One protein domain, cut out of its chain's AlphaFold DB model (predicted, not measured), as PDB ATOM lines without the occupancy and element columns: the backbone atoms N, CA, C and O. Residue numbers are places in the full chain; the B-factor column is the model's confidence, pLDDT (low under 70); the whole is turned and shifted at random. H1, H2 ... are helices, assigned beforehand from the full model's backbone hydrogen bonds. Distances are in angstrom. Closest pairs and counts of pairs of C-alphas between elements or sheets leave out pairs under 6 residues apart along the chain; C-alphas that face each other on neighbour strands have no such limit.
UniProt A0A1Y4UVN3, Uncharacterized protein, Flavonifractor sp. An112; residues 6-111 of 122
ATOM      1  N   ASN A   6     191.346 156.573 155.758       91.06
ATOM      2  CA  ASN A   6     190.252 157.304 155.128       91.06
ATOM      3  C   ASN A   6     188.879 157.053 155.769       91.06
ATOM      4  O   ASN A   6     188.054 157.961 155.780       91.06
ATOM      5  N   GLU A   7     188.636 155.864 156.327       91.69
ATOM      6  CA  GLU A   7     187.376 155.526 157.010       91.69
ATOM      7  C   GLU A   7     187.144 156.403 158.250       91.69
ATOM      8  O   GLU A   7     186.005 156.659 158.642       91.69
ATOM      9  N   LEU A   8     188.220 156.956 158.824       95.31
ATOM     10  CA  LEU A   8     188.154 157.847 159.982       95.31
ATOM     11  C   LEU A   8     187.482 159.187 159.672       95.31
ATOM     12  O   LEU A   8     187.152 159.915 160.606       95.31
ATOM     13  N   VAL A   9     187.252 159.526 158.397       96.25
ATOM     14  CA  VAL A   9     186.576 160.771 158.013       96.25
ATOM     15  C   VAL A   9     185.209 160.903 158.689       96.25
ATOM     16  O   VAL A   9     184.887 161.972 159.201       96.25
ATOM     17  N   VAL A  10     184.450 159.808 158.785       96.75
ATOM     18  CA  VAL A  10     183.116 159.805 159.401       96.75
ATOM     19  C   VAL A  10     183.227 160.078 160.902       96.75
ATOM     20  O   VAL A  10     182.524 160.935 161.433       96.75
ATOM     21  N   ALA A  11     184.172 159.422 161.580       96.56
ATOM     22  CA  ALA A  11     184.417 159.619 163.008       96.56
ATOM     23  C   ALA A  11     184.905 161.042 163.341       96.56
ATOM     24  O   ALA A  11     184.516 161.605 164.363       96.56
ATOM     25  N   ILE A  12     185.719 161.649 162.470       97.25
ATOM     26  CA  ILE A  12     186.187 163.035 162.623       97.25
ATOM     27  C   ILE A  12     185.011 164.013 162.532       97.25
ATOM     28  O   ILE A  12     184.890 164.903 163.374       97.25
ATOM     29  N   TYR A  13     184.129 163.844 161.545       97.19
ATOM     30  CA  TYR A  13     182.944 164.697 161.403       97.19
ATOM     31  C   TYR A  13     181.959 164.499 162.559       97.19
ATOM     32  O   TYR A  13     181.440 165.478 163.092       97.19
ATOM     33  N   ALA A  14     181.772 163.260 163.016       96.94
ATOM     34  CA  ALA A  14     180.957 162.959 164.188       96.94
ATOM     35  C   ALA A  14     181.486 163.657 165.448       96.94
ATOM     36  O   ALA A  14     180.728 164.340 166.136       96.94
ATOM     37  N   ARG A  15     182.797 163.577 165.715       96.69
ATOM     38  CA  ARG A  15     183.413 164.263 166.859       96.69
ATOM     39  C   ARG A  15     183.303 165.783 166.750       96.69
ATOM     40  O   ARG A  15     183.014 166.429 167.750       96.69
ATOM     41  N   ALA A  16     183.455 166.356 165.556       95.56
ATOM     42  CA  ALA A  16     183.241 167.790 165.348       95.56
ATOM     43  C   ALA A  16     181.775 168.203 165.577       95.56
ATOM     44  O   ALA A  16     181.508 169.249 166.167       95.56
ATOM     45  N   ALA A  17     180.815 167.368 165.169       94.44
ATOM     46  CA  ALA A  17     179.400 167.598 165.438       94.44
ATOM     47  C   ALA A  17     179.073 167.503 166.940       94.44
ATOM     48  O   ALA A  17     178.263 168.290 167.433       94.44
ATOM     49  N   MET A  18     179.716 166.589 167.675       94.69
ATOM     50  CA  MET A  18     179.636 166.521 169.139       94.69
ATOM     51  C   MET A  18     180.241 167.772 169.787       94.69
ATOM     52  O   MET A  18     179.575 168.415 170.592       94.69
ATOM     53  N   ASP A  19     181.437 168.188 169.360       92.12
ATOM     54  CA  ASP A  19     182.106 169.398 169.860       92.12
ATOM     55  C   ASP A  19     181.241 170.648 169.651       92.12
ATOM     56  O   ASP A  19     181.129 171.482 170.552       92.12
ATOM     57  N   ARG A  20     180.539 170.744 168.513       91.44
ATOM     58  CA  ARG A  20     179.585 171.830 168.245       91.44
ATOM     59  C   ARG A  20     178.433 171.854 169.245       91.44
ATOM     60  O   ARG A  20     177.992 172.933 169.623       91.44
ATOM     61  N   ARG A  21     177.930 170.687 169.655       89.25
ATOM     62  CA  ARG A  21     176.847 170.578 170.648       89.25
ATOM     63  C   ARG A  21     177.333 170.913 172.058       89.25
ATOM     64  O   ARG A  21     176.587 171.521 172.811       89.25
ATOM     65  N   GLU A  22     178.563 170.533 172.394       88.06
ATOM     66  CA  GLU A  22     179.155 170.739 173.723       88.06
ATOM     67  C   GLU A  22     179.660 172.175 173.935       88.06
ATOM     68  O   GLU A  22     179.491 172.743 175.009       88.06
ATOM     69  N   THR A  23     180.289 172.765 172.915       88.50
ATOM     70  CA  THR A  23     181.060 174.018 173.036       88.50
ATOM     71  C   THR A  23     180.569 175.139 172.120       88.50
ATOM     72  O   THR A  23     181.053 176.265 172.205       88.50
ATOM     73  N   GLY A  24     179.628 174.849 171.215       87.12
ATOM     74  CA  GLY A  24     179.165 175.786 170.188       87.12
ATOM     75  C   GLY A  24     180.091 175.905 168.972       87.12
ATOM     76  O   GLY A  24     179.704 176.524 167.981       87.12
ATOM     77  N   VAL A  25     181.282 175.293 169.000       83.25
ATOM     78  CA  VAL A  25     182.292 175.391 167.936       83.25
ATOM     79  C   VAL A  25     182.497 174.039 167.256       83.25
ATOM     80  O   VAL A  25     182.645 173.013 167.909       83.25
ATOM     81  N   SER A  26     182.522 174.043 165.922       88.69
ATOM     82  CA  SER A  26     182.804 172.864 165.098       88.69
ATOM     83  C   SER A  26     184.154 173.029 164.410       88.69
ATOM     84  O   SER A  26     184.231 173.702 163.383       88.69
ATOM     85  N   ASP A  27     185.206 172.405 164.940       92.62
ATOM     86  CA  ASP A  27     186.543 172.426 164.335       92.62
ATOM     87  C   ASP A  27     186.999 171.003 163.982       92.62
ATOM     88  O   ASP A  27     187.273 170.166 164.846       92.62
ATOM     89  N   LEU A  28     187.100 170.726 162.679       93.75
ATOM     90  CA  LEU A  28     187.510 169.413 162.184       93.75
ATOM     91  C   LEU A  28     188.985 169.089 162.463       93.75
ATOM     92  O   LEU A  28     189.350 167.915 162.479       93.75
ATOM     93  N   SER A  29     189.847 170.086 162.652       93.19
ATOM     94  CA  SER A  29     191.258 169.886 163.001       93.19
ATOM     95  C   SER A  29     191.398 169.488 164.469       93.19
ATOM     96  O   SER A  29     192.145 168.558 164.788       93.19
ATOM     97  N   VAL A  30     190.621 170.118 165.356       94.31
ATOM     98  CA  VAL A  30     190.521 169.710 166.767       94.31
ATOM     99  C   VAL A  30     189.933 168.304 166.866       94.31
ATOM    100  O   VAL A  30     190.528 167.432 167.501       94.31
ATOM    101  N   ALA A  31     188.830 168.040 166.164       95.69
ATOM    102  CA  ALA A  31     188.214 166.719 166.125       95.69
ATOM    103  C   ALA A  31     189.176 165.642 165.590       95.69
ATOM    104  O   ALA A  31     189.310 164.581 166.197       95.69
ATOM    105  N   ALA A  32     189.916 165.919 164.510       96.06
ATOM    106  CA  ALA A  32     190.944 165.011 164.002       96.06
ATOM    107  C   ALA A  32     192.034 164.731 165.048       96.06
ATOM    108  O   ALA A  32     192.463 163.587 165.200       96.06
ATOM    109  N   SER A  33     192.444 165.745 165.808       95.25
ATOM    110  CA  SER A  33     193.449 165.604 166.867       95.25
ATOM    111  C   SER A  33     192.954 164.717 168.013       95.25
ATOM    112  O   SER A  33     193.696 163.854 168.481       95.25
ATOM    113  N   LYS A  34     191.677 164.840 168.399       95.88
ATOM    114  CA  LYS A  34     191.023 163.946 169.371       95.88
ATOM    115  C   LYS A  34     190.986 162.495 168.884       95.88
ATOM    116  O   LYS A  34     191.389 161.586 169.606       95.88
ATOM    117  N   ILE A  35     190.616 162.264 167.620       96.69
ATOM    118  CA  ILE A  35     190.662 160.918 167.020       96.69
ATOM    119  C   ILE A  35     192.092 160.359 167.023       96.69
ATOM    120  O   ILE A  35     192.297 159.195 167.371       96.69
ATOM    121  N   ARG A  36     193.100 161.178 166.700       95.56
ATOM    122  CA  ARG A  36     194.508 160.763 166.762       95.56
ATOM    123  C   ARG A  36     194.934 160.388 168.181       95.56
ATOM    124  O   ARG A  36     195.656 159.406 168.352       95.56
ATOM    125  N   ASN A  37     194.471 161.140 169.178       96.25
ATOM    126  CA  ASN A  37     194.735 160.875 170.586       96.25
ATOM    127  C   ASN A  37     194.120 159.540 171.037       96.25
ATOM    128  O   ASN A  37     194.801 158.726 171.662       96.25
ATOM    129  N   ASN A  38     192.879 159.257 170.635       96.38
ATOM    130  CA  ASN A  38     192.239 157.966 170.895       96.38
ATOM    131  C   ASN A  38     193.042 156.795 170.320       96.38
ATOM    132  O   ASN A  38     193.250 155.793 171.003       96.38
ATOM    133  N   ILE A  39     193.539 156.934 169.084       95.38
ATOM    134  CA  ILE A  39     194.400 155.928 168.443       95.38
ATOM    135  C   ILE A  39     195.687 155.737 169.248       95.38
ATOM    136  O   ILE A  39     196.024 154.608 169.593       95.38
ATOM    137  N   ARG A  40     196.368 156.827 169.627       93.88
ATOM    138  CA  ARG A  40     197.608 156.763 170.417       93.88
ATOM    139  C   ARG A  40     197.397 156.027 171.744       93.88
ATOM    140  O   ARG A  40     198.261 155.260 172.169       93.88
ATOM    141  N   HIS A  41     196.238 156.207 172.377       94.50
ATOM    142  CA  HIS A  41     195.869 155.520 173.618       94.50
ATOM    143  C   HIS A  41     195.245 154.130 173.425       94.50
ATOM    144  O   HIS A  41     195.138 153.390 174.402       94.50
ATOM    145  N   GLY A  42     194.847 153.760 172.208       94.69
ATOM    146  CA  GLY A  42     194.165 152.499 171.919       94.69
ATOM    147  C   GLY A  42     192.750 152.396 172.496       94.69
ATOM    148  O   GLY A  42     192.230 151.293 172.638       94.69
ATOM    149  N   ARG A  43     192.131 153.523 172.866       94.88
ATOM    150  CA  ARG A  43     190.787 153.586 173.463       94.88
ATOM    151  C   ARG A  43     190.118 154.927 173.173       94.88
ATOM    152  O   ARG A  43     190.799 155.910 172.896       94.88
ATOM    153  N   ALA A  44     188.797 154.984 173.311       93.25
ATOM    154  CA  ALA A  44     188.031 156.223 173.197       93.25
ATOM    155  C   ALA A  44     188.242 157.118 174.437       93.25
ATOM    156  O   ALA A  44     187.528 156.983 175.427       93.25
ATOM    157  N   VAL A  45     189.249 157.995 174.403       92.75
ATOM    158  CA  VAL A  45     189.422 159.075 175.394       92.75
ATOM    159  C   VAL A  45     188.370 160.155 175.148       92.75
ATOM    160  O   VAL A  45     187.666 160.551 176.070       92.75
ATOM    161  N   ASP A  46     188.219 160.550 173.886       92.25
ATOM    162  CA  ASP A  46     187.152 161.408 173.387       92.25
ATOM    163  C   ASP A  46     186.147 160.544 172.606       92.25
ATOM    164  O   ASP A  46     186.457 160.106 171.493       92.25
ATOM    165  N   PRO A  47     184.958 160.237 173.152       90.50
ATOM    166  CA  PRO A  47     184.027 159.313 172.514       90.50
ATOM    167  C   PRO A  47     183.496 159.850 171.182       90.50
ATOM    168  O   PRO A  47     183.433 161.062 170.951       90.50
ATOM    169  N   VAL A  48     183.112 158.919 170.308       90.94
ATOM    170  CA  VAL A  48     182.479 159.185 169.012       90.94
ATOM    171  C   VAL A  48     181.128 158.484 169.002       90.94
ATOM    172  O   VAL A  48     181.067 157.263 169.125       90.94
ATOM    173  N   GLU A  49     180.057 159.256 168.848       90.88
ATOM    174  CA  GLU A  49     178.674 158.780 168.911       90.88
ATOM    175  C   GLU A  49     177.819 159.418 167.805       90.88
ATOM    176  O   GLU A  49     178.251 160.336 167.106       90.88
ATOM    177  N   GLY A  50     176.585 158.933 167.636       89.12
ATOM    178  CA  GLY A  50     175.635 159.488 166.663       89.12
ATOM    179  C   GLY A  50     175.879 159.068 165.209       89.12
ATOM    180  O   GLY A  50     175.306 159.672 164.309       89.12
ATOM    181  N   ILE A  51     176.698 158.036 164.986       94.69
ATOM    182  CA  ILE A  51     176.953 157.412 163.680       94.69
ATOM    183  C   ILE A  51     176.756 155.889 163.758       94.69
ATOM    184  O   ILE A  51     176.850 155.317 164.848       94.69
ATOM    185  N   PRO A  52     176.497 155.203 162.629       94.81
ATOM    186  CA  PRO A  52     176.395 153.747 162.600       94.81
ATOM    187  C   PRO A  52     177.653 153.054 163.138       94.81
ATOM    188  O   PRO A  52     178.772 153.476 162.849       94.81
ATOM    189  N   ALA A  53     177.469 151.931 163.840       92.81
ATOM    190  CA  ALA A  53     178.554 151.194 164.496       92.81
ATOM    191  C   ALA A  53     179.707 150.807 163.551       92.81
ATOM    192  O   ALA A  53     180.856 150.789 163.976       92.81
ATOM    193  N   LYS A  54     179.422 150.570 162.260       92.88
ATOM    194  CA  LYS A  54     180.443 150.252 161.244       92.88
ATOM    195  C   LYS A  54     181.483 151.363 161.027       92.88
ATOM    196  O   LYS A  54     182.548 151.081 160.497       92.88
ATOM    197  N   TYR A  55     181.179 152.599 161.428       93.88
ATOM    198  CA  TYR A  55     182.069 153.759 161.306       93.88
ATOM    199  C   TYR A  55     182.710 154.182 162.629       93.88
ATOM    200  O   TYR A  55     183.483 155.143 162.654       93.88
ATOM    201  N   ILE A  56     182.387 153.502 163.732       93.88
ATOM    202  CA  ILE A  56     183.050 153.738 165.012       93.88
ATOM    203  C   ILE A  56     184.432 153.073 164.936       93.88
ATOM    204  O   ILE A  56     184.501 151.859 164.731       93.88
ATOM    205  N   PRO A  57     185.538 153.825 165.076       93.31
ATOM    206  CA  PRO A  57     186.867 153.252 164.912       93.31
ATOM    207  C   PRO A  57     187.203 152.246 166.014       93.31
ATOM    208  O   PRO A  57     187.038 152.531 167.202       93.31
ATOM    209  N   ASP A  58     187.784 151.109 165.634       94.31
ATOM    210  CA  ASP A  58     188.462 150.224 166.581       94.31
ATOM    211  C   ASP A  58     189.830 150.824 166.944       94.31
ATOM    212  O   ASP A  58     190.843 150.619 166.267       94.31
ATOM    213  N   PHE A  59     189.851 151.623 168.012       94.75
ATOM    214  CA  PHE A  59     191.061 152.308 168.462       94.75
ATOM    215  C   PHE A  59     192.167 151.341 168.896       94.75
ATOM    216  O   PHE A  59     193.340 151.648 168.686       94.75
ATOM    217  N   ALA A  60     191.823 150.176 169.453       94.69
ATOM    218  CA  ALA A  60     192.809 149.183 169.867       94.69
ATOM    219  C   ALA A  60     193.510 148.572 168.645       94.69
ATOM    220  O   ALA A  60     194.743 148.502 168.604       94.69
ATOM    221  N   ALA A  61     192.744 148.219 167.607       93.75
ATOM    222  CA  ALA A  61     193.298 147.747 166.340       93.75
ATOM    223  C   ALA A  61     194.140 148.824 165.636       93.75
ATOM    224  O   ALA A  61     195.216 148.529 165.108       93.75
ATOM    225  N   LEU A  62     193.699 150.086 165.661       93.94
ATOM    226  CA  LEU A  62     194.448 151.206 165.082       93.94
ATOM    227  C   LEU A  62     195.764 151.475 165.825       93.94
ATOM    228  O   LEU A  62     196.777 151.715 165.171       93.94
ATOM    229  N   GLN A  63     195.785 151.377 167.158       95.19
ATOM    230  CA  GLN A  63     197.018 151.491 167.943       95.19
ATOM    231  C   GLN A  63     197.995 150.352 167.623       95.19
ATOM    232  O   GLN A  63     199.195 150.580 167.461       95.19
ATOM    233  N   ALA A  64     197.498 149.115 167.528       94.12
ATOM    234  CA  ALA A  64     198.320 147.966 167.153       94.12
ATOM    235  C   ALA A  64     198.922 148.152 165.752       94.12
ATOM    236  O   ALA A  64     200.102 147.873 165.538       94.12
ATOM    237  N   ARG A  65     198.138 148.698 164.817       91.31
ATOM    238  CA  ARG A  65     198.604 149.042 163.475       91.31
ATOM    239  C   ARG A  65     199.652 150.153 163.477       91.31
ATOM    240  O   ARG A  65     200.643 150.018 162.771       91.31
ATOM    241  N   GLU A  66     199.461 151.222 164.247       92.88
ATOM    242  CA  GLU A  66     200.462 152.284 164.404       92.88
ATOM    243  C   GLU A  66     201.800 151.710 164.890       92.88
ATOM    244  O   GLU A  66     202.839 151.972 164.287       92.88
ATOM    245  N   LYS A  67     201.766 150.849 165.914       93.38
ATOM    246  CA  LYS A  67     202.961 150.164 166.428       93.38
ATOM    247  C   LYS A  67     203.613 149.254 165.384       93.38
ATOM    248  O   LYS A  67     204.835 149.201 165.319       93.38
ATOM    249  N   ALA A  68     202.818 148.549 164.579       92.94
ATOM    250  CA  ALA A  68     203.322 147.648 163.543       92.94
ATOM    251  C   ALA A  68     203.915 148.388 162.331       92.94
ATOM    252  O   ALA A  68     204.896 147.928 161.755       92.94
ATOM    253  N   MET A  69     203.324 149.519 161.936       91.75
ATOM    254  CA  MET A  69     203.807 150.346 160.822       91.75
ATOM    255  C   MET A  69     205.018 151.207 161.202       91.75
ATOM    256  O   MET A  69     205.810 151.555 160.329       91.75
ATOM    257  N   GLY A  70     205.141 151.570 162.480       91.44
ATOM    258  CA  GLY A  70     206.058 152.601 162.955       91.44
ATOM    259  C   GLY A  70     205.416 153.993 162.938       91.44
ATOM    260  O   GLY A  70     204.584 154.308 162.081       91.44
ATOM    261  N   GLU A  71     205.815 154.833 163.898       89.44
ATOM    262  CA  GLU A  71     205.221 156.160 164.133       89.44
ATOM    263  C   GLU A  71     205.337 157.073 162.902       89.44
ATOM    264  O   GLU A  71     204.344 157.686 162.510       89.44
ATOM    265  N   ASP A  72     206.490 157.084 162.226       91.06
ATOM    266  CA  ASP A  72     206.727 157.921 161.042       91.06
ATOM    267  C   ASP A  72     205.830 157.540 159.858       91.06
ATOM    268  O   ASP A  72     205.201 158.398 159.236       91.06
ATOM    269  N   ALA A  73     205.725 156.242 159.552       91.81
ATOM    270  CA  ALA A  73     204.889 155.755 158.457       91.81
ATOM    271  C   ALA A  73     203.402 156.014 158.738       91.81
ATOM    272  O   ALA A  73     202.644 156.407 157.844       91.81
ATOM    273  N   PHE A  74     202.980 155.841 159.992       91.94
ATOM    274  CA  PHE A  74     201.624 156.171 160.406       91.94
ATOM    275  C   PHE A  74     201.359 157.681 160.316       91.94
ATOM    276  O   PHE A  74     200.310 158.088 159.816       91.94
ATOM    277  N   ALA A  75     202.306 158.522 160.740       90.75
ATOM    278  CA  ALA A  75     202.202 159.976 160.649       90.75
ATOM    279  C   ALA A  75     202.106 160.461 159.193       90.75
ATOM    280  O   ALA A  75     201.290 161.337 158.889       90.75
ATOM    281  N   GLN A  76     202.862 159.862 158.270       91.88
ATOM    282  CA  GLN A  76     202.752 160.145 156.834       91.88
ATOM    283  C   GLN A  76     201.373 159.762 156.283       91.88
ATOM    284  O   GLN A  76     200.726 160.573 155.616       91.88
ATOM    285  N   ALA A  77     200.871 158.567 156.612       91.94
ATOM    286  CA  ALA A  77     199.540 158.126 156.195       91.94
ATOM    287  C   ALA A  77     198.425 159.023 156.770       91.94
ATOM    288  O   ALA A  77     197.480 159.387 156.068       91.94
ATOM    289  N   TRP A  78     198.562 159.433 158.033       93.88
ATOM    290  CA  TRP A  78     197.663 160.374 158.698       93.88
ATOM    291  C   TRP A  78     197.662 161.755 158.031       93.88
ATOM    292  O   TRP A  78     196.606 162.365 157.841       93.88
ATOM    293  N   THR A  79     198.843 162.241 157.645       92.94
ATOM    294  CA  THR A  79     199.017 163.520 156.946       92.94
ATOM    295  C   THR A  79     198.365 163.475 155.567       92.94
ATOM    296  O   THR A  79     197.599 164.373 155.222       92.94
ATOM    297  N   ALA A  80     198.579 162.396 154.809       91.81
ATOM    298  CA  ALA A  80     197.954 162.194 153.504       91.81
ATOM    299  C   ALA A  80     196.419 162.140 153.593       91.81
ATOM    300  O   ALA A  80     195.729 162.761 152.782       91.81
ATOM    301  N   MET A  81     195.875 161.450 154.599       93.88
ATOM    302  CA  MET A  81     194.432 161.418 154.854       93.88
ATOM    303  C   MET A  81     193.892 162.823 155.168       93.88
ATOM    304  O   MET A  81     192.914 163.251 154.556       93.88
ATOM    305  N   ASN A  82     194.552 163.592 156.042       93.19
ATOM    306  CA  ASN A  82     194.111 164.956 156.350       93.19
ATOM    307  C   ASN A  82     194.182 165.897 155.147       93.19
ATOM    308  O   ASN A  82     193.249 166.671 154.942       93.19
ATOM    309  N   ALA A  83     195.230 165.803 154.326       91.94
ATOM    310  CA  ALA A  83     195.338 166.588 153.101       91.94
ATOM    311  C   ALA A  83     194.171 166.294 152.141       91.94
ATOM    312  O   ALA A  83     193.542 167.215 151.621       91.94
ATOM    313  N   ARG A  84     193.804 165.014 151.964       92.31
ATOM    314  CA  ARG A  84     192.634 164.622 151.157       92.31
ATOM    315  C   ARG A  84     191.330 165.164 151.731       92.31
ATOM    316  O   ARG A  84     190.522 165.687 150.966       92.31
ATOM    317  N   ARG A  85     191.144 165.069 153.052       94.62
ATOM    318  CA  ARG A  85     189.967 165.602 153.755       94.62
ATOM    319  C   ARG A  85     189.825 167.106 153.532       94.62
ATOM    320  O   ARG A  85     188.735 167.573 153.227       94.62
ATOM    321  N   GLN A  86     190.921 167.853 153.657       92.81
ATOM    322  CA  GLN A  86     190.938 169.299 153.425       92.81
ATOM    323  C   GLN A  86     190.610 169.639 151.966       92.81
ATOM    324  O   GLN A  86     189.749 170.478 151.720       92.81
ATOM    325  N   ALA A  87     191.215 168.938 151.004       92.44
ATOM    326  CA  ALA A  87     190.961 169.153 149.579       92.44
ATOM    327  C   ALA A  87     189.504 168.870 149.157       92.44
ATOM    328  O   ALA A  87     189.040 169.405 148.156       92.44
ATOM    329  N   ARG A  88     188.783 168.032 149.910       93.00
ATOM    330  CA  ARG A  88     187.402 167.594 149.629       93.00
ATOM    331  C   ARG A  88     186.368 168.187 150.579       93.00
ATOM    332  O   ARG A  88     185.237 167.711 150.617       93.00
ATOM    333  N   TYR A  89     186.753 169.183 151.371       94.00
ATOM    334  CA  TYR A  89     185.956 169.676 152.493       94.00
ATOM    335  C   TYR A  89     184.493 169.960 152.117       94.00
ATOM    336  O   TYR A  89     183.588 169.453 152.775       94.00
ATOM    337  N   THR A  90     184.263 170.703 151.030       94.38
ATOM    338  CA  THR A  90     182.917 171.091 150.583       94.38
ATOM    339  C   THR A  90     182.033 169.886 150.265       94.38
ATOM    340  O   THR A  90     180.883 169.838 150.698       94.38
ATOM    341  N   ASP A  91     182.557 168.898 149.542       95.81
ATOM    342  CA  ASP A  91     181.784 167.714 149.158       95.81
ATOM    343  C   ASP A  91     181.562 166.781 150.349       95.81
ATOM    344  O   ASP A  91     180.461 166.272 150.540       95.81
ATOM    345  N   LEU A  92     182.563 166.640 151.224       96.75
ATOM    346  CA  LEU A  92     182.418 165.897 152.475       96.75
ATOM    347  C   LEU A  92     181.366 166.519 153.401       96.75
ATOM    348  O   LEU A  92     180.623 165.783 154.041       96.75
ATOM    349  N   CYS A  93     181.267 167.850 153.466       95.94
ATOM    350  CA  CYS A  93     180.205 168.526 154.213       95.94
ATOM    351  C   CYS A  93     178.815 168.207 153.651       95.94
ATOM    352  O   CYS A  93     177.924 167.870 154.425       95.94
ATOM    353  N   ARG A  94     178.643 168.243 152.324       97.19
ATOM    354  CA  ARG A  94     177.365 167.896 151.677       97.19
ATOM    355  C   ARG A  94     176.960 166.450 151.955       97.19
ATOM    356  O   ARG A  94     175.816 166.195 152.315       97.19
ATOM    357  N   LEU A  95     177.900 165.517 151.819       97.75
ATOM    358  CA  LEU A  95     177.661 164.098 152.092       97.75
ATOM    359  C   LEU A  95     177.340 163.854 153.573       97.75
ATOM    360  O   LEU A  95     176.420 163.105 153.887       97.75
ATOM    361  N   TRP A  96     178.035 164.540 154.487       97.00
ATOM    362  CA  TRP A  96     177.742 164.483 155.920       97.00
ATOM    363  C   TRP A  96     176.325 164.973 156.245       97.00
ATOM    364  O   TRP A  96     175.607 164.310 156.991       97.00
ATOM    365  N   GLU A  97     175.907 166.106 155.676       95.75
ATOM    366  CA  GLU A  97     174.553 166.650 155.849       95.75
ATOM    367  C   GLU A  97     173.475 165.723 155.272       95.75
ATOM    368  O   GLU A  97     172.394 165.609 155.848       95.75
ATOM    369  N   ALA A  98     173.784 165.016 154.182       96.62
ATOM    370  CA  ALA A  98     172.916 163.998 153.593       96.62
ATOM    371  C   ALA A  98     172.901 162.665 154.372       96.62
ATOM    372  O   ALA A  98     172.075 161.801 154.082       96.62
ATOM    373  N   GLY A  99     173.800 162.477 155.347       96.00
ATOM    374  CA  GLY A  99     173.983 161.205 156.052       96.00
ATOM    375  C   GLY A  99     174.625 160.105 155.197       96.00
ATOM    376  O   GLY A  99     174.563 158.931 155.568       96.00
ATOM    377  N   ASP A 100     175.243 160.463 154.068       96.75
ATOM    378  CA  ASP A 100     175.846 159.523 153.122       96.75
ATOM    379  C   ASP A 100     177.304 159.217 153.486       96.75
ATOM    380  O   ASP A 100     178.276 159.693 152.891       96.75
ATOM    381  N   TYR A 101     177.456 158.431 154.545       95.69
ATOM    382  CA  TYR A 101     178.760 158.081 155.097       95.69
ATOM    383  C   TYR A 101     179.564 157.134 154.195       95.69
ATOM    384  O   TYR A 101     180.795 157.173 154.230       95.69
ATOM    385  N   ASP A 102     178.896 156.294 153.398       94.25
ATOM    386  CA  ASP A 102     179.583 155.368 152.492       94.25
ATOM    387  C   ASP A 102     180.272 156.174 151.376       94.25
ATOM    388  O   ASP A 102     181.465 155.976 151.118       94.25
ATOM    389  N   ASP A 103     179.587 157.176 150.810       94.62
ATOM    390  CA  ASP A 103     180.191 158.063 149.817       94.62
ATOM    391  C   ASP A 103     181.255 158.997 150.404       94.62
ATOM    392  O   ASP A 103     182.217 159.323 149.706       94.62
ATOM    393  N   MET A 104     181.185 159.370 151.689       95.94
ATOM    394  CA  MET A 104     182.298 160.079 152.344       95.94
ATOM    395  C   MET A 104     183.583 159.240 152.329       95.94
ATOM    396  O   MET A 104     184.661 159.741 151.988       95.94
ATOM    397  N   VAL A 105     183.484 157.956 152.689       94.12
ATOM    398  CA  VAL A 105     184.631 157.034 152.701       94.12
ATOM    399  C   VAL A 105     185.128 156.761 151.281       94.12
ATOM    400  O   VAL A 105     186.344 156.754 151.042       94.12
ATOM    401  N   ARG A 106     184.208 156.581 150.328       93.00
ATOM    402  CA  ARG A 106     184.524 156.396 148.908       93.00
ATOM    403  C   ARG A 106     185.269 157.603 148.349       93.00
ATOM    404  O   ARG A 106     186.365 157.439 147.816       93.00
ATOM    405  N   LEU A 107     184.759 158.814 148.579       92.75
ATOM    406  CA  LEU A 107     185.373 160.062 148.128       92.75
ATOM    407  C   LEU A 107     186.809 160.216 148.653       92.75
ATOM    408  O   LEU A 107     187.691 160.668 147.921       92.75
ATOM    409  N   MET A 108     187.068 159.815 149.900       92.12
ATOM    410  CA  MET A 108     188.408 159.822 150.501       92.12
ATOM    411  C   MET A 108     189.361 158.772 149.903       92.12
ATOM    412  O   MET A 108     190.588 158.947 149.930       92.12
ATOM    413  N   THR A 109     188.817 157.671 149.383       87.38
ATOM    414  CA  THR A 109     189.565 156.501 148.897       87.38
ATOM    415  C   THR A 109     189.849 156.556 147.405       87.38
ATOM    416  O   THR A 109     190.973 156.267 147.003       87.38
ATOM    417  N   GLU A 110     188.905 157.037 146.603       79.88
ATOM    418  CA  GLU A 110     189.019 157.207 145.151       79.88
ATOM    419  C   GLU A 110     189.844 158.453 144.760       79.88
ATOM    420  O   GLU A 110     189.580 159.094 143.746       79.88
ATOM    421  N   TYR A 111     190.859 158.842 145.548       57.78
ATOM    422  CA  TYR A 111     191.765 159.922 145.141       57.78
ATOM    423  C   TYR A 111     192.622 159.487 143.953       57.78
ATOM    424  O   TYR A 111     193.722 158.960 144.114       57.78
TER     425      TYR A 111
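AT A GLANCE: This is residues 6 to 111 of the 122 residues of an uncharacterized protein of Flavonifractor sp. An112 (UniProt A0A1Y4UVN3). Picture helices H1, H2, H3, H4 and H6 set round a rough ring, each at a large angle to the next, with H5 folded beside H6 as a helical hairpin. H3 lies at one end and H5 near the opposite end, while the long link, residues 42 to 58, makes a wide loop from H2 to H3. The printed part has 106 residues with six named helices, H1 to H6 in order, and no named strand; the class is all helix. It is compact and rounded, with a radius of gyration of the C-alphas of 13.1 A and spans of 36 by 32 by 23 A.

HOW THE PARTS SIT: Start with H1, residues 6 to 23; its residues 11 to 19 touch H2, residues 28 to 41, closest at the C-alphas of Ala 16 and Ala 31, 5.1 A, at a steep tilt of 68 degrees, only just short of about perpendicular. Residues 38 to 41 of H2 touch H3, residues 59 to 69, about perpendicular at 78 degrees; the closest C-alphas, Ile 39 and Phe 59, are 4.9 A apart. H4, residues 71 to 87, is near H2 and only just touches H6, residues 101 to 109, with 3 pairs of C-alphas within 8 A, the closest being Arg 84 and Met 108, 6.4 A. H5, residues 89 to 98, and H6 touch as a hairpin at a shallow tilt of 21 degrees, opposite ways, closest at the C-alphas of Leu 92 and Met 104, 5.8 A. Residues 6 to 10 of H1 touch H6, closest at the C-alphas of Glu 7 and Val 105, 5.3 A; H1 and H3 are apart. In H2 to H6 every O i to N i+4 pair is within hydrogen-bond range; in H1, 12 of 14 are.

IN THESE COORDINATES: Find C-alpha 6 at (190.252, 157.304, 155.128); from there H1 runs 26.2 A to C-alpha 23. H2 measures 19.8 A and H4 24.2 A. H6 ends at C-alpha 109, (189.565, 156.501, 148.897).

THE WHOLE: The two C-alphas farthest apart, Gly 24 and Ala 68, are 37.7 A apart. The printed part has no cut, and H2 to H3 is the long link. Residue 111 is under 70 in pLDDT.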